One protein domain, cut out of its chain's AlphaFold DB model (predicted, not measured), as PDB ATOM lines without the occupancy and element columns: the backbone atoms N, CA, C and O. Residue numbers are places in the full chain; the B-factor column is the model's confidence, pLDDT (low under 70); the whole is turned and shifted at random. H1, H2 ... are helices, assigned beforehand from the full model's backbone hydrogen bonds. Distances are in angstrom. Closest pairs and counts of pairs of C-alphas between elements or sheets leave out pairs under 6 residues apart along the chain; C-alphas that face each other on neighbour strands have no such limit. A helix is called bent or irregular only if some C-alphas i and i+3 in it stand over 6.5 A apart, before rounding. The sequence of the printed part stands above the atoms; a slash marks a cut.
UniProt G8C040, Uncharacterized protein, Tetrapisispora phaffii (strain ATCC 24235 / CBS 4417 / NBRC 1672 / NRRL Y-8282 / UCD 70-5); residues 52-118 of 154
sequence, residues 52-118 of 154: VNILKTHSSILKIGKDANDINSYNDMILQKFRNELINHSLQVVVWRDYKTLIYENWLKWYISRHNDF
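AT A GLANCE: This is residues 52 to 118 of the 154 residues of an uncharacterized protein of Tetrapisispora phaffii (strain ATCC 24235 / CBS 4417 / NBRC 1672 / NRRL Y-8282 / UCD 70-5) (UniProt G8C040). A long helical arm, H3, sticks out alone from a loose pair of helices, H2 and H1, which run opposite ways like a U. Residues 94 to 118, which stand free, make much of the length. The printed part has 67 residues with three named helices in the order H1, H2, H3, no named strand, and the class all helix. It is extended and flat, with a radius of gyration of the C-alphas of 19.7 A and spans of 59 by 32 by 17 A.

HOW THE PARTS SIT: Look first at H3, residues 99 to 118: it has a kink of 29 degrees near residue 112 and is only just irregular, C-alphas 114 and 117 being 7.0 A apart. H3 is apart from H2, residues 71 to 88, and from H1, residues 54 to 64. H1 and H2 are close but not clearly touching, their closest C-alphas, of Ile 61 and Ile 78, 7.1 A apart. They run opposite ways at a shallow tilt of 32 degrees, only just short of steep. Every O i to N i+4 pair is within hydrogen-bond range in H2, 14 of 16 in H3, and 1 of 7 in H1, where 6 of 8 O i to N i+3 pairs are.

IN THESE COORDINATES: Find C-alpha 99 at (190.195, 161.092, 166.184); H3 runs 29.8 A to C-alpha 118 at (209.422, 150.385, 186.239). H2 spans 25.9 A and H1 17.4 A, from C-alpha 54 at (182.165, 156.222, 135.104).

THE WHOLE: The C-alphas of Val 52 and Phe 118, the two farthest apart, are 63.2 A apart. The printed part has no cut, and both links are short. Confidence is under 70 at residues 52 to 74, 90 to 94 and 116 to 118.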
ATOM      1  N   VAL A  52     178.971 160.096 132.402       48.41
ATOM      2  CA  VAL A  52     178.065 158.981 132.057       48.41
ATOM      3  C   VAL A  52     178.826 157.659 131.850       48.41
ATOM      4  O   VAL A  52     178.237 156.584 131.942       48.41
ATOM      5  N   ASN A  53     180.144 157.702 131.629       48.94
ATOM      6  CA  ASN A  53     180.960 156.503 131.431       48.94
ATOM      7  C   ASN A  53     181.593 155.953 132.713       48.94
ATOM      8  O   ASN A  53     181.922 154.772 132.717       48.94
ATOM      9  N   ILE A  54     181.682 156.727 133.801       52.59
ATOM     10  CA  ILE A  54     182.165 156.222 135.104       52.59
ATOM     11  C   ILE A  54     181.274 155.061 135.590       52.59
ATOM     12  O   ILE A  54     181.767 154.035 136.050       52.59
ATOM     13  N   LEU A  55     179.958 155.144 135.360       50.12
ATOM     14  CA  LEU A  55     179.012 154.061 135.667       50.12
ATOM     15  C   LEU A  55     179.153 152.830 134.753       50.12
ATOM     16  O   LEU A  55     178.806 151.724 135.164       50.12
ATOM     17  N   LYS A  56     179.693 152.976 133.536       50.59
ATOM     18  CA  LYS A  56     179.938 151.834 132.636       50.59
ATOM     19  C   LYS A  56     181.189 151.044 133.021       50.59
ATOM     20  O   LYS A  56     181.198 149.825 132.828       50.59
ATOM     21  N   THR A  57     182.202 151.677 133.615       49.84
ATOM     22  CA  THR A  57     183.424 151.003 134.095       49.84
ATOM     23  C   THR A  57     183.162 150.070 135.283       49.84
ATOM     24  O   THR A  57     183.839 149.047 135.414       49.84
ATOM     25  N   HIS A  58     182.105 150.311 136.072       48.66
ATOM     26  CA  HIS A  58     181.682 149.416 137.163       48.66
ATOM     27  C   HIS A  58     181.348 147.987 136.700       48.66
ATOM     28  O   HIS A  58     181.499 147.038 137.470       48.66
ATOM     29  N   SER A  59     180.980 147.797 135.427       51.97
ATOM     30  CA  SER A  59     180.742 146.459 134.864       51.97
ATOM     31  C   SER A  59     182.010 145.598 134.767       51.97
ATOM     32  O   SER A  59     181.909 144.376 134.664       51.97
ATOM     33  N   SER A  60     183.200 146.206 134.817       52.56
ATOM     34  CA  SER A  60     184.484 145.489 134.799       52.56
ATOM     35  C   SER A  60     184.975 145.136 136.205       52.56
ATOM     36  O   SER A  60     185.601 144.096 136.385       52.56
ATOM     37  N   ILE A  61     184.633 145.947 137.211       54.47
ATOM     38  CA  ILE A  61     184.945 145.684 138.627       54.47
ATOM     39  C   ILE A  61     184.102 144.513 139.158       54.47
ATOM     40  O   ILE A  61     184.617 143.651 139.862       54.47
ATOM     41  N   LEU A  62     182.839 144.406 138.728       52.53
ATOM     42  CA  LEU A  62     181.941 143.300 139.093       52.53
ATOM     43  C   LEU A  62     182.329 141.936 138.487       52.53
ATOM     44  O   LEU A  62     181.815 140.910 138.924       52.53
ATOM     45  N   LYS A  63     183.231 141.891 137.495       55.25
ATOM     46  CA  LYS A  63     183.682 140.632 136.868       55.25
ATOM     47  C   LYS A  63     184.790 139.914 137.638       55.25
ATOM     48  O   LYS A  63     185.149 138.806 137.260       55.25
ATOM     49  N   ILE A  64     185.324 140.520 138.697       54.16
ATOM     50  CA  ILE A  64     186.434 139.949 139.477       54.16
ATOM     51  C   ILE A  64     185.918 138.849 140.434       54.16
ATOM     52  O   ILE A  64     186.692 138.043 140.935       54.16
ATOM     53  N   GLY A  65     184.605 138.776 140.674       50.00
ATOM     54  CA  GLY A  65     184.003 137.964 141.737       50.00
ATOM     55  C   GLY A  65     183.658 136.518 141.402       50.00
ATOM     56  O   GLY A  65     182.728 135.996 142.007       50.00
ATOM     57  N   LYS A  66     184.327 135.872 140.439       54.53
ATOM     58  CA  LYS A  66     184.084 134.440 140.171       54.53
ATOM     59  C   LYS A  66     185.172 133.487 140.664       54.53
ATOM     60  O   LYS A  66     184.848 132.325 140.869       54.53
ATOM     61  N   ASP A  67     186.384 133.975 140.944       54.59
ATOM     62  CA  ASP A  67     187.538 133.093 141.203       54.59
ATOM     63  C   ASP A  67     188.204 133.304 142.580       54.59
ATOM     64  O   ASP A  67     189.196 132.650 142.897       54.59
ATOM     65  N   ALA A  68     187.681 134.202 143.423       55.12
ATOM     66  CA  ALA A  68     188.213 134.445 144.764       55.12
ATOM     67  C   ALA A  68     187.418 133.639 145.803       55.12
ATOM     68  O   ALA A  68     186.311 134.016 146.179       55.12
ATOM     69  N   ASN A  69     187.998 132.532 146.272       58.38
ATOM     70  CA  ASN A  69     187.414 131.656 147.300       58.38
ATOM     71  C   ASN A  69     187.337 132.294 148.701       58.38
ATOM     72  O   ASN A  69     186.814 131.670 149.620       58.38
ATOM     73  N   ASP A  70     187.837 133.521 148.869       59.94
ATOM     74  CA  ASP A  70     187.842 134.231 150.143       59.94
ATOM     75  C   ASP A  70     187.220 135.628 149.987       59.94
ATOM     76  O   ASP A  70     187.745 136.515 149.303       59.94
ATOM     77  N   ILE A  71     186.050 135.800 150.603       61.62
ATOM     78  CA  ILE A  71     185.189 136.984 150.480       61.62
ATOM     79  C   ILE A  71     185.892 138.232 151.041       61.62
ATOM     80  O   ILE A  71     185.702 139.332 150.518       61.62
ATOM     81  N   ASN A  72     186.742 138.067 152.059       63.81
ATOM     82  CA  ASN A  72     187.471 139.178 152.675       63.81
ATOM     83  C   ASN A  72     188.575 139.706 151.748       63.81
ATOM     84  O   ASN A  72     188.642 140.906 151.488       63.81
ATOM     85  N   SER A  73     189.350 138.800 151.146       66.88
ATOM     86  CA  SER A  73     190.378 139.137 150.151       66.88
ATOM     87  C   SER A  73     189.777 139.810 148.909       66.88
ATOM     88  O   SER A  73     190.310 140.790 148.386       66.88
ATOM     89  N   TYR A  74     188.600 139.349 148.473       68.75
ATOM     90  CA  TYR A  74     187.885 139.938 147.342       68.75
ATOM     91  C   TYR A  74     187.447 141.389 147.596       68.75
ATOM     92  O   TYR A  74     187.637 142.260 146.738       68.75
ATOM     93  N   ASN A  75     186.888 141.663 148.777       70.38
ATOM     94  CA  ASN A  75     186.467 143.010 149.158       70.38
ATOM     95  C   ASN A  75     187.663 143.965 149.246       70.38
ATOM     96  O   ASN A  75     187.596 145.080 148.721       70.38
ATOM     97  N   ASP A  76     188.784 143.510 149.805       74.62
ATOM     98  CA  ASP A  76     190.012 144.300 149.878       74.62
ATOM     99  C   ASP A  76     190.578 144.615 148.487       74.62
ATOM    100  O   ASP A  76     190.970 145.755 148.215       74.62
ATOM    101  N   MET A  77     190.539 143.659 147.553       74.19
ATOM    102  CA  MET A  77     190.956 143.887 146.165       74.19
ATOM    103  C   MET A  77     190.082 144.921 145.442       74.19
ATOM    104  O   MET A  77     190.602 145.741 144.677       74.19
ATOM    105  N   ILE A  78     188.762 144.912 145.667       76.81
ATOM    106  CA  ILE A  78     187.852 145.918 145.097       76.81
ATOM    107  C   ILE A  78     188.161 147.300 145.673       76.81
ATOM    108  O   ILE A  78     188.297 148.262 144.913       76.81
ATOM    109  N   LEU A  79     188.301 147.398 146.997       78.38
ATOM    110  CA  LEU A  79     188.585 148.659 147.681       78.38
ATOM    111  C   LEU A  79     189.921 149.253 147.226       78.38
ATOM    112  O   LEU A  79     190.003 150.456 146.975       78.38
ATOM    113  N   GLN A  80     190.952 148.424 147.038       77.00
ATOM    114  CA  GLN A  80     192.242 148.866 146.507       77.00
ATOM    115  C   GLN A  80     192.136 149.386 145.070       77.00
ATOM    116  O   GLN A  80     192.689 150.442 144.761       77.00
ATOM    117  N   LYS A  81     191.400 148.700 144.186       79.38
ATOM    118  CA  LYS A  81     191.204 149.166 142.801       79.38
ATOM    119  C   LYS A  81     190.432 150.480 142.741       79.38
ATOM    120  O   LYS A  81     190.849 151.382 142.020       79.38
ATOM    121  N   PHE A  82     189.375 150.611 143.539       78.12
ATOM    122  CA  PHE A  82     188.606 151.850 143.643       78.12
ATOM    123  C   PHE A  82     189.461 153.001 144.189       78.12
ATOM    124  O   PHE A  82     189.457 154.103 143.644       78.12
ATOM    125  N   ARG A  83     190.273 152.736 145.219       74.31
ATOM    126  CA  ARG A  83     191.227 153.705 145.767       74.31
ATOM    127  C   ARG A  83     192.251 154.154 144.721       74.31
ATOM    128  O   ARG A  83     192.520 155.349 144.624       74.31
ATOM    129  N   ASN A  84     192.787 153.230 143.929       77.31
ATOM    130  CA  ASN A  84     193.741 153.545 142.863       77.31
ATOM    131  C   ASN A  84     193.098 154.382 141.750       77.31
ATOM    132  O   ASN A  84     193.718 155.317 141.253       77.31
ATOM    133  N   GLU A  85     191.846 154.097 141.389       76.88
ATOM    134  CA  GLU A  85     191.093 154.887 140.412       76.88
ATOM    135  C   GLU A  85     190.851 156.320 140.919       76.88
ATOM    136  O   GLU A  85     191.120 157.282 140.202       76.88
ATOM    137  N   LEU A  86     190.470 156.488 142.190       74.19
ATOM    138  CA  LEU A  86     190.314 157.809 142.815       74.19
ATOM    139  C   LEU A  86     191.624 158.612 142.851       74.19
ATOM    140  O   LEU A  86     191.624 159.799 142.519       74.19
ATOM    141  N   ILE A  87     192.743 157.968 143.202       71.75
ATOM    142  CA  ILE A  87     194.072 158.599 143.206       71.75
ATOM    143  C   ILE A  87     194.476 159.023 141.787       71.75
ATOM    144  O   ILE A  87     194.948 160.144 141.595       71.75
ATOM    145  N   ASN A  88     194.243 158.173 140.781       71.25
ATOM    146  CA  ASN A  88     194.524 158.486 139.374       71.25
ATOM    147  C   ASN A  88     193.711 159.686 138.868       71.25
ATOM    148  O   ASN A  88     194.179 160.439 138.016       71.25
ATOM    149  N   HIS A  89     192.518 159.901 139.421       72.62
ATOM    150  CA  HIS A  89     191.687 161.072 139.148       72.62
ATOM    151  C   HIS A  89     192.055 162.308 139.988       72.62
ATOM    152  O   HIS A  89     191.314 163.290 139.977       72.62
ATOM    153  N   SER A  90     193.205 162.309 140.677       57.75
ATOM    154  CA  SER A  90     193.691 163.400 141.542       57.75
ATOM    155  C   SER A  90     192.727 163.797 142.669       57.75
ATOM    156  O   SER A  90     192.832 164.883 143.239       57.75
ATOM    157  N   LEU A  91     191.789 162.912 143.018       63.78
ATOM    158  CA  LEU A  91     190.884 163.119 144.138       63.78
ATOM    159  C   LEU A  91     191.644 162.834 145.432       63.78
ATOM    160  O   LEU A  91     192.230 161.765 145.613       63.78
ATOM    161  N   GLN A  92     191.637 163.796 146.352       62.44
ATOM    162  CA  GLN A  92     192.195 163.595 147.683       62.44
ATOM    163  C   GLN A  92     191.292 162.627 148.453       62.44
ATOM    164  O   GLN A  92     190.215 162.993 148.921       62.44
ATOM    165  N   VAL A  93     191.724 161.371 148.568       63.34
ATOM    166  CA  VAL A  93     191.048 160.373 149.402       63.34
ATOM    167  C   VAL A  93     191.397 160.664 150.860       63.34
ATOM    168  O   VAL A  93     192.442 160.246 151.357       63.34
ATOM    169  N   VAL A  94     190.532 161.409 151.548       68.81
ATOM    170  CA  VAL A  94     190.647 161.617 152.995       68.81
ATOM    171  C   VAL A  94     190.093 160.380 153.689       68.81
ATOM    172  O   VAL A  94     188.887 160.134 153.679       68.81
ATOM    173  N   VAL A  95     190.981 159.575 154.271       74.62
ATOM    174  CA  VAL A  95     190.578 158.431 155.093       74.62
ATOM    175  C   VAL A  95     189.864 158.971 156.323       74.62
ATOM    176  O   VAL A  95     190.442 159.737 157.096       74.62
ATOM    177  N   TRP A  96     188.607 158.575 156.505       80.12
ATOM    178  CA  TRP A  96     187.893 158.882 157.732       80.12
ATOM    179  C   TRP A  96     188.538 158.096 158.870       80.12
ATOM    180  O   TRP A  96     188.616 156.868 158.826       80.12
ATOM    181  N   ARG A  97     189.048 158.811 159.869       80.50
ATOM    182  CA  ARG A  97     189.642 158.227 161.066       80.50
ATOM    183  C   ARG A  97     188.914 158.800 162.270       80.50
ATOM    184  O   ARG A  97     188.685 160.007 162.332       80.50
ATOM    185  N   ASP A  98     188.568 157.939 163.218       88.38
ATOM    186  CA  ASP A  98     188.074 158.405 164.504       88.38
ATOM    187  C   ASP A  98     189.237 159.039 165.280       88.38
ATOM    188  O   ASP A  98     190.214 158.390 165.655       88.38
ATOM    189  N   TYR A  99     189.165 160.353 165.465       87.12
ATOM    190  CA  TYR A  99     190.195 161.092 166.184       87.12
ATOM    191  C   TYR A  99     190.143 160.832 167.689       87.12
ATOM    192  O   TYR A  99     191.163 160.995 168.351       87.12
ATOM    193  N   LYS A 100     188.997 160.406 168.242       88.06
ATOM    194  CA  LYS A 100     188.887 160.106 169.675       88.06
ATOM    195  C   LYS A 100     189.740 158.898 170.038       88.06
ATOM    196  O   LYS A 100     190.525 158.977 170.980       88.06
ATOM    197  N   THR A 101     189.627 157.820 169.262       89.69
ATOM    198  CA  THR A 101     190.433 156.608 169.455       89.69
ATOM    199  C   THR A 101     191.911 156.883 169.204       89.69
ATOM    200  O   THR A 101     192.739 156.516 170.028       89.69
ATOM    201  N   LEU A 102     192.248 157.641 168.155       91.44
ATOM    202  CA  LEU A 102     193.638 158.014 167.875       91.44
ATOM    203  C   LEU A 102     194.286 158.818 169.007       91.44
ATOM    204  O   LEU A 102     195.441 158.583 169.357       91.44
ATOM    205  N   ILE A 103     193.569 159.800 169.557       93.56
ATOM    206  CA  ILE A 103     194.085 160.615 170.660       93.56
ATOM    207  C   ILE A 103     194.272 159.746 171.901       93.56
ATOM    208  O   ILE A 103     195.305 159.857 172.556       93.56
ATOM    209  N   TYR A 104     193.313 158.866 172.191       94.75
ATOM    210  CA  TYR A 104     193.410 157.934 173.308       94.75
ATOM    211  C   TYR A 104     194.610 156.991 173.169       94.75
ATOM    212  O   TYR A 104     195.405 156.889 174.096       94.75
ATOM    213  N   GLU A 105     194.799 156.363 172.007       94.06
ATOM    214  CA  GLU A 105     195.938 155.473 171.747       94.06
ATOM    215  C   GLU A 105     197.278 156.201 171.879       94.06
ATOM    216  O   GLU A 105     198.222 155.672 172.464       94.06
ATOM    217  N   ASN A 106     197.374 157.429 171.365       93.12
ATOM    218  CA  ASN A 106     198.589 158.231 171.486       93.12
ATOM    219  C   ASN A 106     198.853 158.669 172.931       93.12
ATOM    220  O   ASN A 106     199.999 158.638 173.375       93.12
ATOM    221  N   TRP A 107     197.810 159.055 173.670       94.81
ATOM    222  CA  TRP A 107     197.915 159.372 175.092       94.81
ATOM    223  C   TRP A 107     198.344 158.148 175.902       94.81
ATOM    224  O   TRP A 107     199.253 158.255 176.718       94.81
ATOM    225  N   LEU A 108     197.755 156.982 175.631       91.94
ATOM    226  CA  LEU A 108     198.085 155.732 176.305       91.94
ATOM    227  C   LEU A 108     199.539 155.328 176.039       91.94
ATOM    228  O   LEU A 108     200.262 155.008 176.974       91.94
ATOM    229  N   LYS A 109     200.000 155.417 174.784       91.25
ATOM    230  CA  LYS A 109     201.408 155.178 174.426       91.25
ATOM    231  C   LYS A 109     202.359 156.119 175.159       91.25
ATOM    232  O   LYS A 109     203.397 155.672 175.632       91.25
ATOM    233  N   TRP A 110     202.011 157.402 175.256       92.50
ATOM    234  CA  TRP A 110     202.787 158.382 176.015       92.50
ATOM    235  C   TRP A 110     202.786 158.085 177.519       92.50
ATOM    236  O   TRP A 110     203.817 158.201 178.170       92.50
ATOM    237  N   TYR A 111     201.641 157.690 178.073       91.31
ATOM    238  CA  TYR A 111     201.509 157.362 179.488       91.31
ATOM    239  C   TYR A 111     202.364 156.145 179.842       91.31
ATOM    240  O   TYR A 111     203.166 156.204 180.770       91.31
ATOM    241  N   ILE A 112     202.264 155.079 179.045       89.69
ATOM    242  CA  ILE A 112     203.101 153.890 179.189       89.69
ATOM    243  C   ILE A 112     204.572 154.290 179.038       89.69
ATOM    244  O   ILE A 112     205.345 154.058 179.950       89.69
ATOM    245  N   SER A 113     204.985 154.992 177.980       86.94
ATOM    246  CA  SER A 113     206.407 155.345 177.818       86.94
ATOM    247  C   SER A 113     206.979 156.232 178.932       86.94
ATOM    248  O   SER A 113     208.191 156.273 179.115       86.94
ATOM    249  N   ARG A 114     206.132 156.954 179.675       83.38
ATOM    250  CA  ARG A 114     206.531 157.808 180.801       83.38
ATOM    251  C   ARG A 114     206.574 157.068 182.139       83.38
ATOM    252  O   ARG A 114     207.297 157.495 183.032       83.38
ATOM    253  N   HIS A 115     205.762 156.026 182.289       79.00
ATOM    254  CA  HIS A 115     205.552 155.327 183.558       79.00
ATOM    255  C   HIS A 115     206.040 153.873 183.550       79.00
ATOM    256  O   HIS A 115     206.097 153.255 184.607       79.00
ATOM    257  N   ASN A 116     206.434 153.339 182.391       63.28
ATOM    258  CA  ASN A 116     206.881 151.956 182.224       63.28
ATOM    259  C   ASN A 116     208.403 151.773 182.387       63.28
ATOM    260  O   ASN A 116     208.892 150.666 182.200       63.28
ATOM    261  N   ASP A 117     209.140 152.809 182.820       57.84
ATOM    262  CA  ASP A 117     210.529 152.661 183.306       57.84
ATOM    263  C   ASP A 117     210.620 151.724 184.534       57.84
ATOM    264  O   ASP A 117     211.709 151.295 184.905       57.84
ATOM    265  N   PHE A 118     209.486 151.368 185.154       52.28
ATOM    266  CA  PHE A 118     209.422 150.385 186.239       52.28
ATOM    267  C   PHE A 118     209.417 148.916 185.782       52.28
ATOM    268  O   PHE A 118     209.707 148.058 186.606       52.28
TER     269      PHE A 118